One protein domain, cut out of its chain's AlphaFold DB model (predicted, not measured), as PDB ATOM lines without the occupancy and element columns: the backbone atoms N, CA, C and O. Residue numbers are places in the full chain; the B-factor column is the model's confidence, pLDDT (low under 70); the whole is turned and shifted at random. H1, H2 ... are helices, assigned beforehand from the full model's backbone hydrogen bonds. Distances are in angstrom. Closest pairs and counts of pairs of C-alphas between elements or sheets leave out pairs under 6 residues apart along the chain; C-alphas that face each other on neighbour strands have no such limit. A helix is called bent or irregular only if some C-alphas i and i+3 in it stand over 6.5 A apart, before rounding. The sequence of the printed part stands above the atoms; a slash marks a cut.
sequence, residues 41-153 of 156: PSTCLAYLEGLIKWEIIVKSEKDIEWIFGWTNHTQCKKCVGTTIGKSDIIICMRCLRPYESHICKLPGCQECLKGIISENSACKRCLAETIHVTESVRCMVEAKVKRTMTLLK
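AT A GLANCE: This is residues 41 to 153 of the 156 residues of the protein "Hypothetical protein" of Spirometra erinaceieuropaei (UniProt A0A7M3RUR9). A zigzag layer of helices, H1, H2 and H3 with the small H4 at its far end, covers one side of a single long helix, H5, which runs back along most of the rod-shaped whole. The 113 printed residues hold five named helices, H1 to H5 in chain order, and no named strand; the class is all helix. The whole is only just compact, close to loose, with a radius of gyration of the C-alphas of 16.0 A and spans of 50 by 24 by 17 A.

IN THESE COORDINATES: H1, residues 42 to 59, begins at C-alpha 42 (48.862, -13.942, 33.295) and is 25.6 A long. H2, residues 62 to 72, is 15.7 A long and irregular: C-alphas 63 and 66 are 7.1 A apart. H3, residues 88 to 103, is 18.0 A long and irregular, with C-alphas 98 and 101 8.1 A apart and a kink of 72 degrees near residue 97. H4 is residues 109 to 113, 5.9 A. H5, residues 121 to 151, is 45.0 A long and ends at C-alpha 151 (45.364, -7.899, 17.091).

HOW THE PARTS SIT: H5 is the hub and touches the four others. H1 touches it at a steep tilt of 58 degrees, closest at the C-alphas of Lys 53 and Val 145, 5.9 A. H2 and H3 form a helical hairpin at a shallow tilt of 19 degrees, closest at the C-alphas of Trp 70 and Cys 95, 6.0 A. H4 touches H5, closest at the C-alphas of Cys 109 and Cys 126, 4.5 A. H1 and H3 are apart. Every O i to N i+4 pair is within hydrogen-bond range in H1, H4 and H5, against 3 of 7 in H2, with 4 of 8 O i to N i+3 pairs, and 7 of 12 in H3.

THE WHOLE: The C-alphas farthest apart, of Pro 41 and Gly 115, are 51.6 A apart. The printed part has no cut. The link from H2 to H3, 15 residues, is long. Residues 61 to 62 are under pLDDT 70.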
ATOM      1  N   PRO A  41      50.842  -9.524  33.799       83.25
ATOM      2  CA  PRO A  41      50.578 -10.738  34.564       83.25
ATOM      3  C   PRO A  41      49.564 -11.639  33.851       83.25
ATOM      4  O   PRO A  41      48.566 -11.157  33.310       83.25
ATOM      5  N   SER A  42      49.768 -12.955  33.907       82.25
ATOM      6  CA  SER A  42      48.862 -13.942  33.295       82.25
ATOM      7  C   SER A  42      47.416 -13.813  33.784       82.25
ATOM      8  O   SER A  42      46.479 -14.028  33.022       82.25
ATOM      9  N   THR A  43      47.222 -13.379  35.030       84.38
ATOM     10  CA  THR A  43      45.905 -13.074  35.607       84.38
ATOM     11  C   THR A  43      45.199 -11.920  34.893       84.38
ATOM     12  O   THR A  43      43.995 -11.990  34.659       84.38
ATOM     13  N   CYS A  44      45.937 -10.880  34.495       84.88
ATOM     14  CA  CYS A  44      45.400  -9.757  33.731       84.88
ATOM     15  C   CYS A  44      45.053 -10.183  32.296       84.88
ATOM     16  O   CYS A  44      43.995  -9.818  31.786       84.88
ATOM     17  N   LEU A  45      45.883 -11.027  31.673       86.00
ATOM     18  CA  LEU A  45      45.575 -11.603  30.358       86.00
ATOM     19  C   LEU A  45      44.306 -12.463  30.393       86.00
ATOM     20  O   LEU A  45      43.442 -12.287  29.540       86.00
ATOM     21  N   ALA A  46      44.152 -13.322  31.405       86.62
ATOM     22  CA  ALA A  46      42.948 -14.134  31.584       86.62
ATOM     23  C   ALA A  46      41.694 -13.273  31.823       86.62
ATOM     24  O   ALA A  46      40.617 -13.568  31.305       86.62
ATOM     25  N   TYR A  47      41.832 -12.177  32.575       88.69
ATOM     26  CA  TYR A  47      40.744 -11.221  32.774       88.69
ATOM     27  C   TYR A  47      40.338 -10.531  31.462       88.69
ATOM     28  O   TYR A  47      39.151 -10.468  31.141       88.69
ATOM     29  N   LEU A  48      41.310 -10.067  30.671       89.50
ATOM     30  CA  LEU A  48      41.061  -9.457  29.360       89.50
ATOM     31  C   LEU A  48      40.435 -10.447  28.375       89.50
ATOM     32  O   LEU A  48      39.501 -10.087  27.660       89.50
ATOM     33  N   GLU A  49      40.894 -11.698  28.369       91.00
ATOM     34  CA  GLU A  49      40.292 -12.774  27.585       91.00
ATOM     35  C   GLU A  49      38.810 -12.961  27.950       91.00
ATOM     36  O   GLU A  49      37.946 -13.002  27.068       91.00
ATOM     37  N   GLY A  50      38.505 -12.988  29.251       90.44
ATOM     38  CA  GLY A  50      37.140 -13.050  29.769       90.44
ATOM     39  C   GLY A  50      36.279 -11.862  29.332       90.44
ATOM     40  O   GLY A  50      35.148 -12.065  28.888       90.44
ATOM     41  N   LEU A  51      36.817 -10.640  29.386       91.56
ATOM     42  CA  LEU A  51      36.119  -9.432  28.932       91.56
ATOM     43  C   LEU A  51      35.834  -9.455  27.429       91.56
ATOM     44  O   LEU A  51      34.716  -9.158  27.017       91.56
ATOM     45  N   ILE A  52      36.813  -9.838  26.606       92.06
ATOM     46  CA  ILE A  52      36.632  -9.949  25.152       92.06
ATOM     47  C   ILE A  52      35.569 -11.002  24.836       92.06
ATOM     48  O   ILE A  52      34.702 -10.775  23.991       92.06
ATOM     49  N   LYS A  53      35.608 -12.148  25.525       92.69
ATOM     50  CA  LYS A  53      34.606 -13.204  25.370       92.69
ATOM     51  C   LYS A  53      33.209 -12.708  25.737       92.69
ATOM     52  O   LYS A  53      32.278 -12.926  24.966       92.69
ATOM     53  N   TRP A  54      33.072 -12.033  26.875       90.94
ATOM     54  CA  TRP A  54      31.808 -11.444  27.315       90.94
ATOM     55  C   TRP A  54      31.276 -10.426  26.301       90.94
ATOM     56  O   TRP A  54      30.125 -10.526  25.888       90.94
ATOM     57  N   GLU A  55      32.130  -9.525  25.817       90.75
ATOM     58  CA  GLU A  55      31.777  -8.514  24.818       90.75
ATOM     59  C   GLU A  55      31.279  -9.153  23.512       90.75
ATOM     60  O   GLU A  55      30.283  -8.711  22.942       90.75
ATOM     61  N   ILE A  56      31.937 -10.222  23.040       89.06
ATOM     62  CA  ILE A  56      31.498 -10.982  21.858       89.06
ATOM     63  C   ILE A  56      30.108 -11.584  22.080       89.06
ATOM     64  O   ILE A  56      29.282 -11.540  21.168       89.06
ATOM     65  N   ILE A  57      29.853 -12.149  23.263       88.38
ATOM     66  CA  ILE A  57      28.566 -12.772  23.598       88.38
ATOM     67  C   ILE A  57      27.464 -11.713  23.651       88.38
ATOM     68  O   ILE A  57      26.463 -11.860  22.959       88.38
ATOM     69  N   VAL A  58      27.677 -10.617  24.384       86.69
ATOM     70  CA  VAL A  58      26.692  -9.533  24.531       86.69
ATOM     71  C   VAL A  58      26.382  -8.868  23.190       86.69
ATOM     72  O   VAL A  58      25.218  -8.643  22.872       86.69
ATOM     73  N   LYS A  59      27.400  -8.608  22.357       87.06
ATOM     74  CA  LYS A  59      27.207  -8.038  21.011       87.06
ATOM     75  C   LYS A  59      26.504  -8.965  20.030       87.06
ATOM     76  O   LYS A  59      25.986  -8.488  19.028       87.06
ATOM     77  N   SER A  60      26.538 -10.268  20.281       80.06
ATOM     78  CA  SER A  60      25.826 -11.249  19.462       80.06
ATOM     79  C   SER A  60      24.358 -11.394  19.885       80.06
ATOM     80  O   SER A  60      23.654 -12.222  19.322       80.06
ATOM     81  N   GLU A  61      23.896 -10.604  20.863       68.62
ATOM     82  CA  GLU A  61      22.530 -10.621  21.390       68.62
ATOM     83  C   GLU A  61      22.064 -12.035  21.816       68.62
ATOM     84  O   GLU A  61      22.861 -12.927  22.134       68.62
ATOM     85  N   LYS A  62      20.742 -12.254  21.830       68.19
ATOM     86  CA  LYS A  62      20.103 -13.524  22.201       68.19
ATOM     87  C   LYS A  62      20.476 -14.690  21.271       68.19
ATOM     88  O   LYS A  62      20.112 -15.822  21.579       68.19
ATOM     89  N   ASP A  63      21.195 -14.462  20.168       77.25
ATOM     90  CA  ASP A  63      21.488 -15.500  19.171       77.25
ATOM     91  C   ASP A  63      22.427 -16.586  19.698       77.25
ATOM     92  O   ASP A  63      22.265 -17.759  19.352       77.25
ATOM     93  N   ILE A  64      23.385 -16.220  20.559       87.75
ATOM     94  CA  ILE A  64      24.340 -17.177  21.144       87.75
ATOM     95  C   ILE A  64      24.368 -17.176  22.670       87.75
ATOM     96  O   ILE A  64      24.978 -18.068  23.254       87.75
ATOM     97  N   GLU A  65      23.716 -16.221  23.339       87.31
ATOM     98  CA  GLU A  65      23.659 -16.185  24.806       87.31
ATOM     99  C   GLU A  65      23.079 -17.486  25.381       87.31
ATOM    100  O   GLU A  65      23.631 -18.048  26.329       87.31
ATOM    101  N   TRP A  66      22.023 -18.019  24.753       90.25
ATOM    102  CA  TRP A  66      21.381 -19.261  25.185       90.25
ATOM    103  C   TRP A  66      22.367 -20.434  25.263       90.25
ATOM    104  O   TRP A  66      22.261 -21.238  26.187       90.25
ATOM    105  N   ILE A  67      23.365 -20.483  24.365       91.81
ATOM    106  CA  ILE A  67      24.403 -21.526  24.284       91.81
ATOM    107  C   ILE A  67      25.270 -21.542  25.545       91.81
ATOM    108  O   ILE A  67      25.593 -22.603  26.086       91.81
ATOM    109  N   PHE A  68      25.626 -20.362  26.046       89.12
ATOM    110  CA  PHE A  68      26.385 -20.231  27.286       89.12
ATOM    111  C   PHE A  68      25.480 -20.382  28.514       89.12
ATOM    112  O   PHE A  68      25.906 -20.935  29.524       89.12
ATOM    113  N   GLY A  69      24.214 -19.974  28.416       88.25
ATOM    114  CA  GLY A  69      23.223 -20.138  29.478       88.25
ATOM    115  C   GLY A  69      22.996 -21.601  29.865       88.25
ATOM    116  O   GLY A  69      23.165 -21.964  31.031       88.25
ATOM    117  N   TRP A  70      22.679 -22.465  28.894       89.81
ATOM    118  CA  TRP A  70      22.326 -23.860  29.193       89.81
ATOM    119  C   TRP A  70      23.523 -24.702  29.650       89.81
ATOM    120  O   TRP A  70      23.353 -25.651  30.409       89.81
ATOM    121  N   THR A  71      24.741 -24.342  29.239       86.50
ATOM    122  CA  THR A  71      25.969 -25.078  29.586       86.50
ATOM    123  C   THR A  71      26.561 -24.695  30.942       86.50
ATOM    124  O   THR A  71      27.349 -25.462  31.500       86.50
ATOM    125  N   ASN A  72      26.163 -23.552  31.507       83.69
ATOM    126  CA  ASN A  72      26.655 -23.078  32.802       83.69
ATOM    127  C   ASN A  72      26.011 -23.785  34.003       83.69
ATOM    128  O   ASN A  72      26.582 -23.795  35.092       83.69
ATOM    129  N   HIS A  73      24.838 -24.396  33.830       83.69
ATOM    130  CA  HIS A  73      24.165 -25.094  34.919       83.69
ATOM    131  C   HIS A  73      24.867 -26.427  35.237       83.69
ATOM    132  O   HIS A  73      25.139 -27.224  34.338       83.69
ATOM    133  N   THR A  74      25.124 -26.721  36.518       80.56
ATOM    134  CA  THR A  74      25.941 -27.876  36.958       80.56
ATOM    135  C   THR A  74      25.460 -29.212  36.387       80.56
ATOM    136  O   THR A  74      26.268 -30.034  35.963       80.56
ATOM    137  N   GLN A  75      24.142 -29.420  36.315       82.75
ATOM    138  CA  GLN A  75      23.553 -30.651  35.766       82.75
ATOM    139  C   GLN A  75      23.641 -30.751  34.235       82.75
ATOM    140  O   GLN A  75      23.526 -31.842  33.684       82.75
ATOM    141  N   CYS A  76      23.845 -29.619  33.565       88.44
ATOM    142  CA  CYS A  76      23.820 -29.470  32.114       88.44
ATOM    143  C   CYS A  76      25.229 -29.372  31.523       88.44
ATOM    144  O   CYS A  76      25.431 -29.661  30.350       88.44
ATOM    145  N   LYS A  77      26.232 -29.045  32.347       84.56
ATOM    146  CA  LYS A  77      27.642 -29.002  31.944       84.56
ATOM    147  C   LYS A  77      28.128 -30.331  31.355       84.56
ATOM    148  O   LYS A  77      28.906 -30.321  30.412       84.56
ATOM    149  N   LYS A  78      27.624 -31.465  31.861       85.25
ATOM    150  CA  LYS A  78      27.914 -32.811  31.324       85.25
ATOM    151  C   LYS A  78      27.280 -33.093  29.957       85.25
ATOM    152  O   LYS A  78      27.576 -34.097  29.329       85.25
ATOM    153  N   CYS A  79      26.372 -32.242  29.496       88.12
ATOM    154  CA  CYS A  79      25.706 -32.423  28.212       88.12
ATOM    155  C   CYS A  79      26.555 -31.936  27.037       88.12
ATOM    156  O   CYS A  79      26.116 -32.042  25.900       88.12
ATOM    157  N   VAL A  80      27.746 -31.389  27.302       83.06
ATOM    158  CA  VAL A  80      28.692 -30.915  26.290       83.06
ATOM    159  C   VAL A  80      30.091 -31.399  26.668       83.06
ATOM    160  O   VAL A  80      30.536 -31.178  27.792       83.06
ATOM    161  N   GLY A  81      30.796 -32.047  25.736       72.12
ATOM    162  CA  GLY A  81      32.184 -32.486  25.932       72.12
ATOM    163  C   GLY A  81      32.392 -33.823  26.662       72.12
ATOM    164  O   GLY A  81      33.529 -34.149  26.992       72.12
ATOM    165  N   THR A  82      31.343 -34.615  26.909       73.62
ATOM    166  CA  THR A  82      31.467 -35.993  27.429       73.62
ATOM    167  C   THR A  82      30.587 -36.970  26.656       73.62
ATOM    168  O   THR A  82      29.612 -36.565  26.027       73.62
ATOM    169  N   THR A  83      30.898 -38.265  26.730       78.25
ATOM    170  CA  THR A  83      30.035 -39.325  26.194       78.25
ATOM    171  C   THR A  83      28.694 -39.320  26.925       78.25
ATOM    172  O   THR A  83      28.637 -39.582  28.123       78.25
ATOM    173  N   ILE A  84      27.617 -39.015  26.203       82.06
ATOM    174  CA  ILE A  84      26.262 -38.923  26.755       82.06
ATOM    175  C   ILE A  84      25.626 -40.311  26.768       82.06
ATOM    176  O   ILE A  84      25.452 -40.939  25.719       82.06
ATOM    177  N   GLY A  85      25.269 -40.789  27.959       81.44
ATOM    178  CA  GLY A  85      24.523 -42.025  28.138       81.44
ATOM    179  C   GLY A  85      23.043 -41.862  27.791       81.44
ATOM    180  O   GLY A  85      22.508 -40.762  27.660       81.44
ATOM    181  N   LYS A  86      22.329 -42.984  27.680       79.56
ATOM    182  CA  LYS A  86      20.894 -42.972  27.360       79.56
ATOM    183  C   LYS A  86      20.070 -42.201  28.410       79.56
ATOM    184  O   LYS A  86      19.227 -41.390  28.043       79.56
ATOM    185  N   SER A  87      20.395 -42.380  29.690       82.19
ATOM    186  CA  SER A  87      19.761 -41.690  30.824       82.19
ATOM    187  C   SER A  87      20.042 -40.183  30.863       82.19
ATOM    188  O   SER A  87      19.264 -39.416  31.434       82.19
ATOM    189  N   ASP A  88      21.130 -39.734  30.235       87.38
ATOM    190  CA  ASP A  88      21.502 -38.323  30.189       87.38
ATOM    191  C   ASP A  88      20.650 -37.535  29.190       87.38
ATOM    192  O   ASP A  88      20.485 -36.330  29.365       87.38
ATOM    193  N   ILE A  89      20.035 -38.200  28.203       90.62
ATOM    194  CA  ILE A  89      19.205 -37.549  27.176       90.62
ATOM    195  C   ILE A  89      18.101 -36.713  27.822       90.62
ATOM    196  O   ILE A  89      17.918 -35.551  27.472       90.62
ATOM    197  N   ILE A  90      17.381 -37.283  28.792       92.44
ATOM    198  CA  ILE A  90      16.273 -36.588  29.459       92.44
ATOM    199  C   ILE A  90      16.794 -35.381  30.242       92.44
ATOM    200  O   ILE A  90      16.193 -34.309  30.194       92.44
ATOM    201  N   ILE A  91      17.907 -35.548  30.958       90.62
ATOM    202  CA  ILE A  91      18.514 -34.486  31.769       90.62
ATOM    203  C   ILE A  91      18.941 -33.332  30.858       90.62
ATOM    204  O   ILE A  91      18.559 -32.187  31.089       90.62
ATOM    205  N   CYS A  92      19.651 -33.644  29.777       93.06
ATOM    206  CA  CYS A  92      20.154 -32.657  28.834       93.06
ATOM    207  C   CYS A  92      19.039 -31.956  28.061       93.06
ATOM    208  O   CYS A  92      19.045 -30.735  27.942       93.06
ATOM    209  N   MET A  93      18.017 -32.687  27.617       93.62
ATOM    210  CA  MET A  93      16.862 -32.069  26.966       93.62
ATOM    211  C   MET A  93      16.050 -31.185  27.923       93.62
ATOM    212  O   MET A  93      15.498 -30.172  27.496       93.62
ATOM    213  N   ARG A  94      16.006 -31.497  29.227       92.44
ATOM    214  CA  ARG A  94      15.391 -30.599  30.225       92.44
ATOM    215  C   ARG A  94      16.165 -29.295  30.384       92.44
ATOM    216  O   ARG A  94      15.531 -28.253  30.502       92.44
ATOM    217  N   CYS A  95      17.495 -29.337  30.330       92.88
ATOM    218  CA  CYS A  95      18.329 -28.130  30.318       92.88
ATOM    219  C   CYS A  95      18.038 -27.217  29.122       92.88
ATOM    220  O   CYS A  95      18.196 -26.004  29.210       92.88
ATOM    221  N   LEU A  96      17.612 -27.814  28.011       93.19
ATOM    222  CA  LEU A  96      17.357 -27.137  26.747       93.19
ATOM    223  C   LEU A  96      15.926 -26.600  26.609       93.19
ATOM    224  O   LEU A  96      15.688 -25.706  25.804       93.19
ATOM    225  N   ARG A  97      14.977 -27.087  27.419       91.81
ATOM    226  CA  ARG A  97      13.568 -26.661  27.374       91.81
ATOM    227  C   ARG A  97      13.357 -25.143  27.532       91.81
ATOM    228  O   ARG A  97      12.566 -24.604  26.767       91.81
ATOM    229  N   PRO A  98      14.053 -24.420  28.433       92.25
ATOM    230  CA  PRO A  98      13.938 -22.957  28.513       92.25
ATOM    231  C   PRO A  98      14.341 -22.224  27.225       92.25
ATOM    232  O   PRO A  98      13.965 -21.073  27.031       92.25
ATOM    233  N   TYR A  99      15.092 -22.890  26.347       92.25
ATOM    234  CA  TYR A  99      15.624 -22.349  25.099       92.25
ATOM    235  C   TYR A  99      14.910 -22.922  23.867       92.25
ATOM    236  O   TYR A  99      15.454 -22.891  22.764       92.25
ATOM    237  N   GLU A 100      13.683 -23.431  24.035       92.69
ATOM    238  CA  GLU A 100      12.860 -23.998  22.958       92.69
ATOM    239  C   GLU A 100      12.776 -23.080  21.730       92.69
ATOM    240  O   GLU A 100      12.922 -23.552  20.605       92.69
ATOM    241  N   SER A 101      12.635 -21.765  21.930       91.75
ATOM    242  CA  SER A 101      12.584 -20.776  20.842       91.75
ATOM    243  C   SER A 101      13.832 -20.760  19.951       91.75
ATOM    244  O   SER A 101      13.739 -20.366  18.788       91.75
ATOM    245  N   HIS A 102      14.985 -21.177  20.477       90.94
ATOM    246  CA  HIS A 102      16.250 -21.232  19.744       90.94
ATOM    247  C   HIS A 102      16.461 -22.581  19.056       90.94
ATOM    248  O   HIS A 102      16.988 -22.631  17.945       90.94
ATOM    249  N   ILE A 103      16.033 -23.673  19.692       93.44
ATOM    250  CA  ILE A 103      16.360 -25.030  19.240       93.44
ATOM    251  C   ILE A 103      15.238 -25.706  18.456       93.44
ATOM    252  O   ILE A 103      15.503 -26.685  17.774       93.44
ATOM    253  N   CYS A 104      13.992 -25.221  18.508       92.44
ATOM    254  CA  CYS A 104      12.856 -25.890  17.859       92.44
ATOM    255  C   CYS A 104      13.024 -26.055  16.340       92.44
ATOM    256  O   CYS A 104      12.427 -26.951  15.753       92.44
ATOM    257  N   LYS A 105      13.865 -25.218  15.719       90.81
ATOM    258  CA  LYS A 105      14.209 -25.273  14.292       90.81
ATOM    259  C   LYS A 105      15.266 -26.332  13.961       90.81
ATOM    260  O   LYS A 105      15.492 -26.604  12.785       90.81
ATOM    261  N   LEU A 106      15.935 -26.897  14.966       93.50
ATOM    262  CA  LEU A 106      16.937 -27.938  14.775       93.50
ATOM    263  C   LEU A 106      16.267 -29.302  14.532       93.50
ATOM    264  O   LEU A 106      15.173 -29.564  15.050       93.50
ATOM    265  N   PRO A 107      16.912 -30.202  13.771       93.38
ATOM    266  CA  PRO A 107      16.328 -31.491  13.425       93.38
ATOM    267  C   PRO A 107      15.912 -32.323  14.649       93.38
ATOM    268  O   PRO A 107      16.709 -32.599  15.542       93.38
ATOM    269  N   GLY A 108      14.653 -32.774  14.673       90.44
ATOM    270  CA  GLY A 108      14.098 -33.603  15.750       90.44
ATOM    271  C   GLY A 108      13.715 -32.841  17.024       90.44
ATOM    272  O   GLY A 108      13.108 -33.429  17.921       90.44
ATOM    273  N   CYS A 109      14.048 -31.550  17.137       94.94
ATOM    274  CA  CYS A 109      13.743 -30.772  18.337       94.94
ATOM    275  C   CYS A 109      12.271 -30.420  18.444       94.94
ATOM    276  O   CYS A 109      11.703 -30.542  19.528       94.94
ATOM    277  N   GLN A 110      11.628 -30.056  17.335       94.50
ATOM    278  CA  GLN A 110      10.194 -29.793  17.342       94.50
ATOM    279  C   GLN A 110       9.406 -31.028  17.810       94.50
ATOM    280  O   GLN A 110       8.505 -30.913  18.638       94.50
ATOM    281  N   GLU A 111       9.757 -32.221  17.328       92.62
ATOM    282  CA  GLU A 111       9.118 -33.474  17.734       92.62
ATOM    283  C   GLU A 111       9.438 -33.850  19.183       92.62
ATOM    284  O   GLU A 111       8.550 -34.296  19.906       92.62
ATOM    285  N   CYS A 112      10.679 -33.645  19.633       94.31
ATOM    286  CA  CYS A 112      11.054 -33.911  21.021       94.31
ATOM    287  C   CYS A 112      10.312 -33.001  22.018       94.31
ATOM    288  O   CYS A 112       9.931 -33.444  23.102       94.31
ATOM    289  N   LEU A 113      10.109 -31.728  21.658       92.31
ATOM    290  CA  LEU A 113       9.556 -30.708  22.552       92.31
ATOM    291  C   LEU A 113       8.022 -30.677  22.576       92.31
ATOM    292  O   LEU A 113       7.457 -30.225  23.570       92.31
ATOM    293  N   LYS A 114       7.348 -31.254  21.568       88.56
ATOM    294  CA  LYS A 114       5.876 -31.361  21.454       88.56
ATOM    295  C   LYS A 114       5.174 -32.153  22.576       88.56
ATOM    296  O   LYS A 114       3.955 -32.288  22.544       88.56
ATOM    297  N   GLY A 115       5.892 -32.670  23.573       79.81
ATOM    298  CA  GLY A 115       5.293 -33.420  24.677       79.81
ATOM    299  C   GLY A 115       6.242 -33.690  25.845       79.81
ATOM    300  O   GLY A 115       7.016 -32.831  26.279       79.81
ATOM    301  N   ILE A 116       6.154 -34.898  26.404       87.81
ATOM    302  CA  ILE A 116       7.033 -35.335  27.491       87.81
ATOM    303  C   ILE A 116       8.392 -35.729  26.901       87.81
ATOM    304  O   ILE A 116       8.489 -36.631  26.068       87.81
ATOM    305  N   ILE A 117       9.448 -35.066  27.376       91.56
ATOM    306  CA  ILE A 117      10.835 -35.387  27.026       91.56
ATOM    307  C   ILE A 117      11.122 -36.842  27.410       91.56
ATOM    308  O   ILE A 117      10.954 -37.232  28.567       91.56
ATOM    309  N   SER A 118      11.585 -37.629  26.442       89.38
ATOM    310  CA  SER A 118      11.852 -39.063  26.588       89.38
ATOM    311  C   SER A 118      13.078 -39.481  25.771       89.38
ATOM    312  O   SER A 118      13.590 -38.721  24.955       89.38
ATOM    313  N   GLU A 119      13.564 -40.707  25.964       89.12
ATOM    314  CA  GLU A 119      14.756 -41.244  25.280       89.12
ATOM    315  C   GLU A 119      14.481 -41.714  23.833       89.12
ATOM    316  O   GLU A 119      15.085 -42.678  23.345       89.12
ATOM    317  N   ASN A 120      13.542 -41.063  23.144       91.06
ATOM    318  CA  ASN A 120      13.150 -41.408  21.781       91.06
ATOM    319  C   ASN A 120      14.166 -40.896  20.737       91.06
ATOM    320  O   ASN A 120      15.101 -40.150  21.043       91.06
ATOM    321  N   SER A 121      14.009 -41.327  19.483       91.81
ATOM    322  CA  SER A 121      14.910 -40.951  18.385       91.81
ATOM    323  C   SER A 121      14.923 -39.444  18.108       91.81
ATOM    324  O   SER A 121      15.989 -38.895  17.834       91.81
ATOM    325  N   ALA A 122      13.778 -38.769  18.231       93.12
ATOM    326  CA  ALA A 122      13.669 -37.326  18.037       93.12
ATOM    327  C   ALA A 122      14.497 -36.545  19.067       93.12
ATOM    328  O   ALA A 122      15.295 -35.693  18.692       93.12
ATOM    329  N   CYS A 123      14.390 -36.889  20.352       93.69
ATOM    330  CA  CYS A 123      15.158 -36.253  21.419       93.69
ATOM    331  C   CYS A 123      16.656 -36.551  21.333       93.69
ATOM    332  O   CYS A 123      17.464 -35.662  21.586       93.69
ATOM    333  N   LYS A 124      17.043 -37.764  20.914       92.56
ATOM    334  CA  LYS A 124      18.451 -38.087  20.626       92.56
ATOM    335  C   LYS A 124      19.013 -37.208  19.517       92.56
ATOM    336  O   LYS A 124      20.090 -36.643  19.677       92.56
ATOM    337  N   ARG A 125      18.272 -37.094  18.411       93.50
ATOM    338  CA  ARG A 125      18.667 -36.265  17.272       93.50
ATOM    339  C   ARG A 125      18.749 -34.798  17.680       93.50
ATOM    340  O   ARG A 125      19.792 -34.194  17.494       93.50
ATOM    341  N   CYS A 126      17.710 -34.278  18.328       95.06
ATOM    342  CA  CYS A 126      17.686 -32.907  18.825       95.06
ATOM    343  C   CYS A 126      18.891 -32.588  19.713       95.06
ATOM    344  O   CYS A 126      19.549 -31.565  19.527       95.06
ATOM    345  N   LEU A 127      19.199 -33.475  20.664       94.31
ATOM    346  CA  LEU A 127      20.326 -33.288  21.564       94.31
ATOM    347  C   LEU A 127      21.653 -33.259  20.800       94.31
ATOM    348  O   LEU A 127      22.446 -32.349  21.014       94.31
ATOM    349  N   ALA A 128      21.873 -34.208  19.887       92.88
ATOM    350  CA  ALA A 128      23.086 -34.254  19.074       92.88
ATOM    351  C   ALA A 128      23.269 -32.976  18.235       92.88
ATOM    352  O   ALA A 128      24.346 -32.383  18.243       92.88
ATOM    353  N   GLU A 129      22.205 -32.510  17.578       94.31
ATOM    354  CA  GLU A 129      22.225 -31.275  16.784       94.31
ATOM    355  C   GLU A 129      22.494 -30.048  17.663       94.31
ATOM    356  O   GLU A 129      23.311 -29.189  17.332       94.31
ATOM    357  N   THR A 130      21.859 -29.981  18.833       94.69
ATOM    358  CA  THR A 130      22.044 -28.865  19.767       94.69
ATOM    359  C   THR A 130      23.465 -28.818  20.329       94.69
ATOM    360  O   THR A 130      24.036 -27.734  20.482       94.69
ATOM    361  N   ILE A 131      24.061 -29.980  20.609       93.44
ATOM    362  CA  ILE A 131      25.462 -30.091  21.029       93.44
ATOM    363  C   ILE A 131      26.381 -29.629  19.909       93.44
ATOM    364  O   ILE A 131      27.250 -28.800  20.158       93.44
ATOM    365  N   HIS A 132      26.152 -30.089  18.679       92.38
ATOM    366  CA  HIS A 132      26.962 -29.688  17.534       92.38
ATOM    367  C   HIS A 132      26.941 -28.166  17.311       92.38
ATOM    368  O   HIS A 132      27.992 -27.542  17.144       92.38
ATOM    369  N   VAL A 133      25.758 -27.543  17.381       92.75
ATOM    370  CA  VAL A 133      25.608 -26.080  17.316       92.75
ATOM    371  C   VAL A 133      26.339 -25.404  18.476       92.75
ATOM    372  O   VAL A 133      27.069 -24.432  18.270       92.75
ATOM    373  N   THR A 134      26.187 -25.934  19.689       93.06
ATOM    374  CA  THR A 134      26.839 -25.405  20.893       93.06
ATOM    375  C   THR A 134      28.361 -25.428  20.773       93.06
ATOM    376  O   THR A 134      29.013 -24.417  21.031       93.06
ATOM    377  N   GLU A 135      28.938 -26.552  20.353       91.75
ATOM    378  CA  GLU A 135      30.381 -26.700  20.148       91.75
ATOM    379  C   GLU A 135      30.882 -25.780  19.035       91.75
ATOM    380  O   GLU A 135      31.860 -25.058  19.228       91.75
ATOM    381  N   SER A 136      30.163 -25.711  17.912       92.38
ATOM    382  CA  SER A 136      30.513 -24.842  16.781       92.38
ATOM    383  C   SER A 136      30.566 -23.368  17.182       92.38
ATOM    384  O   SER A 136      31.518 -22.655  16.851       92.38
ATOM    385  N   VAL A 137      29.574 -22.899  17.942       92.31
ATOM    386  CA  VAL A 137      29.543 -21.512  18.418       92.31
ATOM    387  C   VAL A 137      30.623 -21.249  19.460       92.31
ATOM    388  O   VAL A 137      31.277 -20.206  19.396       92.31
ATOM    389  N   ARG A 138      30.867 -22.180  20.391       91.81
ATOM    390  CA  ARG A 138      31.961 -22.045  21.366       91.81
ATOM    391  C   ARG A 138      33.315 -21.923  20.669       91.81
ATOM    392  O   ARG A 138      34.044 -20.977  20.964       91.81
ATOM    393  N   CYS A 139      33.589 -22.774  19.681       92.25
ATOM    394  CA  CYS A 139      34.791 -22.702  18.852       92.25
ATOM    395  C   CYS A 139      34.906 -21.361  18.111       92.25
ATOM    396  O   CYS A 139      35.969 -20.738  18.104       92.25
ATOM    397  N   MET A 140      33.811 -20.870  17.515       93.31
ATOM    398  CA  MET A 140      33.794 -19.562  16.852       93.31
ATOM    399  C   MET A 140      34.120 -18.424  17.833       93.31
ATOM    400  O   MET A 140      34.897 -17.526  17.495       93.31
ATOM    401  N   VAL A 141      33.523 -18.430  19.029       93.31
ATOM    402  CA  VAL A 141      33.774 -17.405  20.053       93.31
ATOM    403  C   VAL A 141      35.235 -17.443  20.492       93.31
ATOM    404  O   VAL A 141      35.887 -16.402  20.483       93.31
ATOM    405  N   GLU A 142      35.783 -18.620  20.788       93.44
ATOM    406  CA  GLU A 142      37.191 -18.788  21.173       93.44
ATOM    407  C   GLU A 142      38.151 -18.317  20.069       93.44
ATOM    408  O   GLU A 142      39.106 -17.583  20.338       93.44
ATOM    409  N   ALA A 143      37.858 -18.625  18.802       93.56
ATOM    410  CA  ALA A 143      38.641 -18.135  17.672       93.56
ATOM    411  C   ALA A 143      38.597 -16.599  17.548       93.56
ATOM    412  O   ALA A 143      39.626 -15.967  17.288       93.56
ATOM    413  N   LYS A 144      37.428 -15.977  17.762       93.06
ATOM    414  CA  LYS A 144      37.281 -14.510  17.766       93.06
ATOM    415  C   LYS A 144      38.035 -13.865  18.931       93.06
ATOM    416  O   LYS A 144      38.684 -12.838  18.724       93.06
ATOM    417  N   VAL A 145      37.992 -14.469  20.119       93.12
ATOM    418  CA  VAL A 145      38.762 -14.020  21.289       93.12
ATOM    419  C   VAL A 145      40.255 -14.054  20.972       93.12
ATOM    420  O   VAL A 145      40.914 -13.017  21.048       93.12
ATOM    421  N   LYS A 146      40.769 -15.200  20.505       92.12
ATOM    422  CA  LYS A 146      42.184 -15.364  20.140       92.12
ATOM    423  C   LYS A 146      42.619 -14.351  19.083       92.12
ATOM    424  O   LYS A 146      43.626 -13.674  19.259       92.12
ATOM    425  N   ARG A 147      41.826 -14.183  18.017       91.94
ATOM    426  CA  ARG A 147      42.087 -13.180  16.974       91.94
ATOM    427  C   ARG A 147      42.175 -11.768  17.555       91.94
ATOM    428  O   ARG A 147      43.056 -11.010  17.165       91.94
ATOM    429  N   THR A 148      41.277 -11.418  18.471       89.38
ATOM    430  CA  THR A 148      41.249 -10.089  19.100       89.38
ATOM    431  C   THR A 148      42.473  -9.876  19.987       89.38
ATOM    432  O   THR A 148      43.134  -8.849  19.858       89.38
ATOM    433  N   MET A 149      42.836 -10.867  20.806       87.31
ATOM    434  CA  MET A 149      44.055 -10.841  21.625       87.31
ATOM    435  C   MET A 149      45.312 -10.642  20.767       87.31
ATOM    436  O   MET A 149      46.124  -9.762  21.055       87.31
ATOM    437  N   THR A 150      45.428 -11.369  19.649       88.19
ATOM    438  CA  THR A 150      46.540 -11.210  18.699       88.19
ATOM    439  C   THR A 150      46.580  -9.812  18.075       88.19
ATOM    440  O   THR A 150      47.649  -9.210  17.998       88.19
ATOM    441  N   LEU A 151      45.433  -9.257  17.658       85.81
ATOM    442  CA  LEU A 151      45.364  -7.899  17.091       85.81
ATOM    443  C   LEU A 151      45.750  -6.815  18.109       85.81
ATOM    444  O   LEU A 151      46.339  -5.804  17.730       85.81
ATOM    445  N   LEU A 152      45.457  -7.041  19.391       83.88
ATOM    446  CA  LEU A 152      45.852  -6.165  20.496       83.88
ATOM    447  C   LEU A 152      47.298  -6.398  20.970       83.88
ATOM    448  O   LEU A 152      47.762  -5.670  21.845       83.88
ATOM    449  N   LYS A 153      48.018  -7.369  20.384       81.75
ATOM    450  CA  LYS A 153      49.374  -7.784  20.784       81.75
ATOM    451  C   LYS A 153      49.459  -8.228  22.253       81.75
ATOM    452  O   LYS A 153      50.441  -7.941  22.932       81.75
TER     453      LYS A 153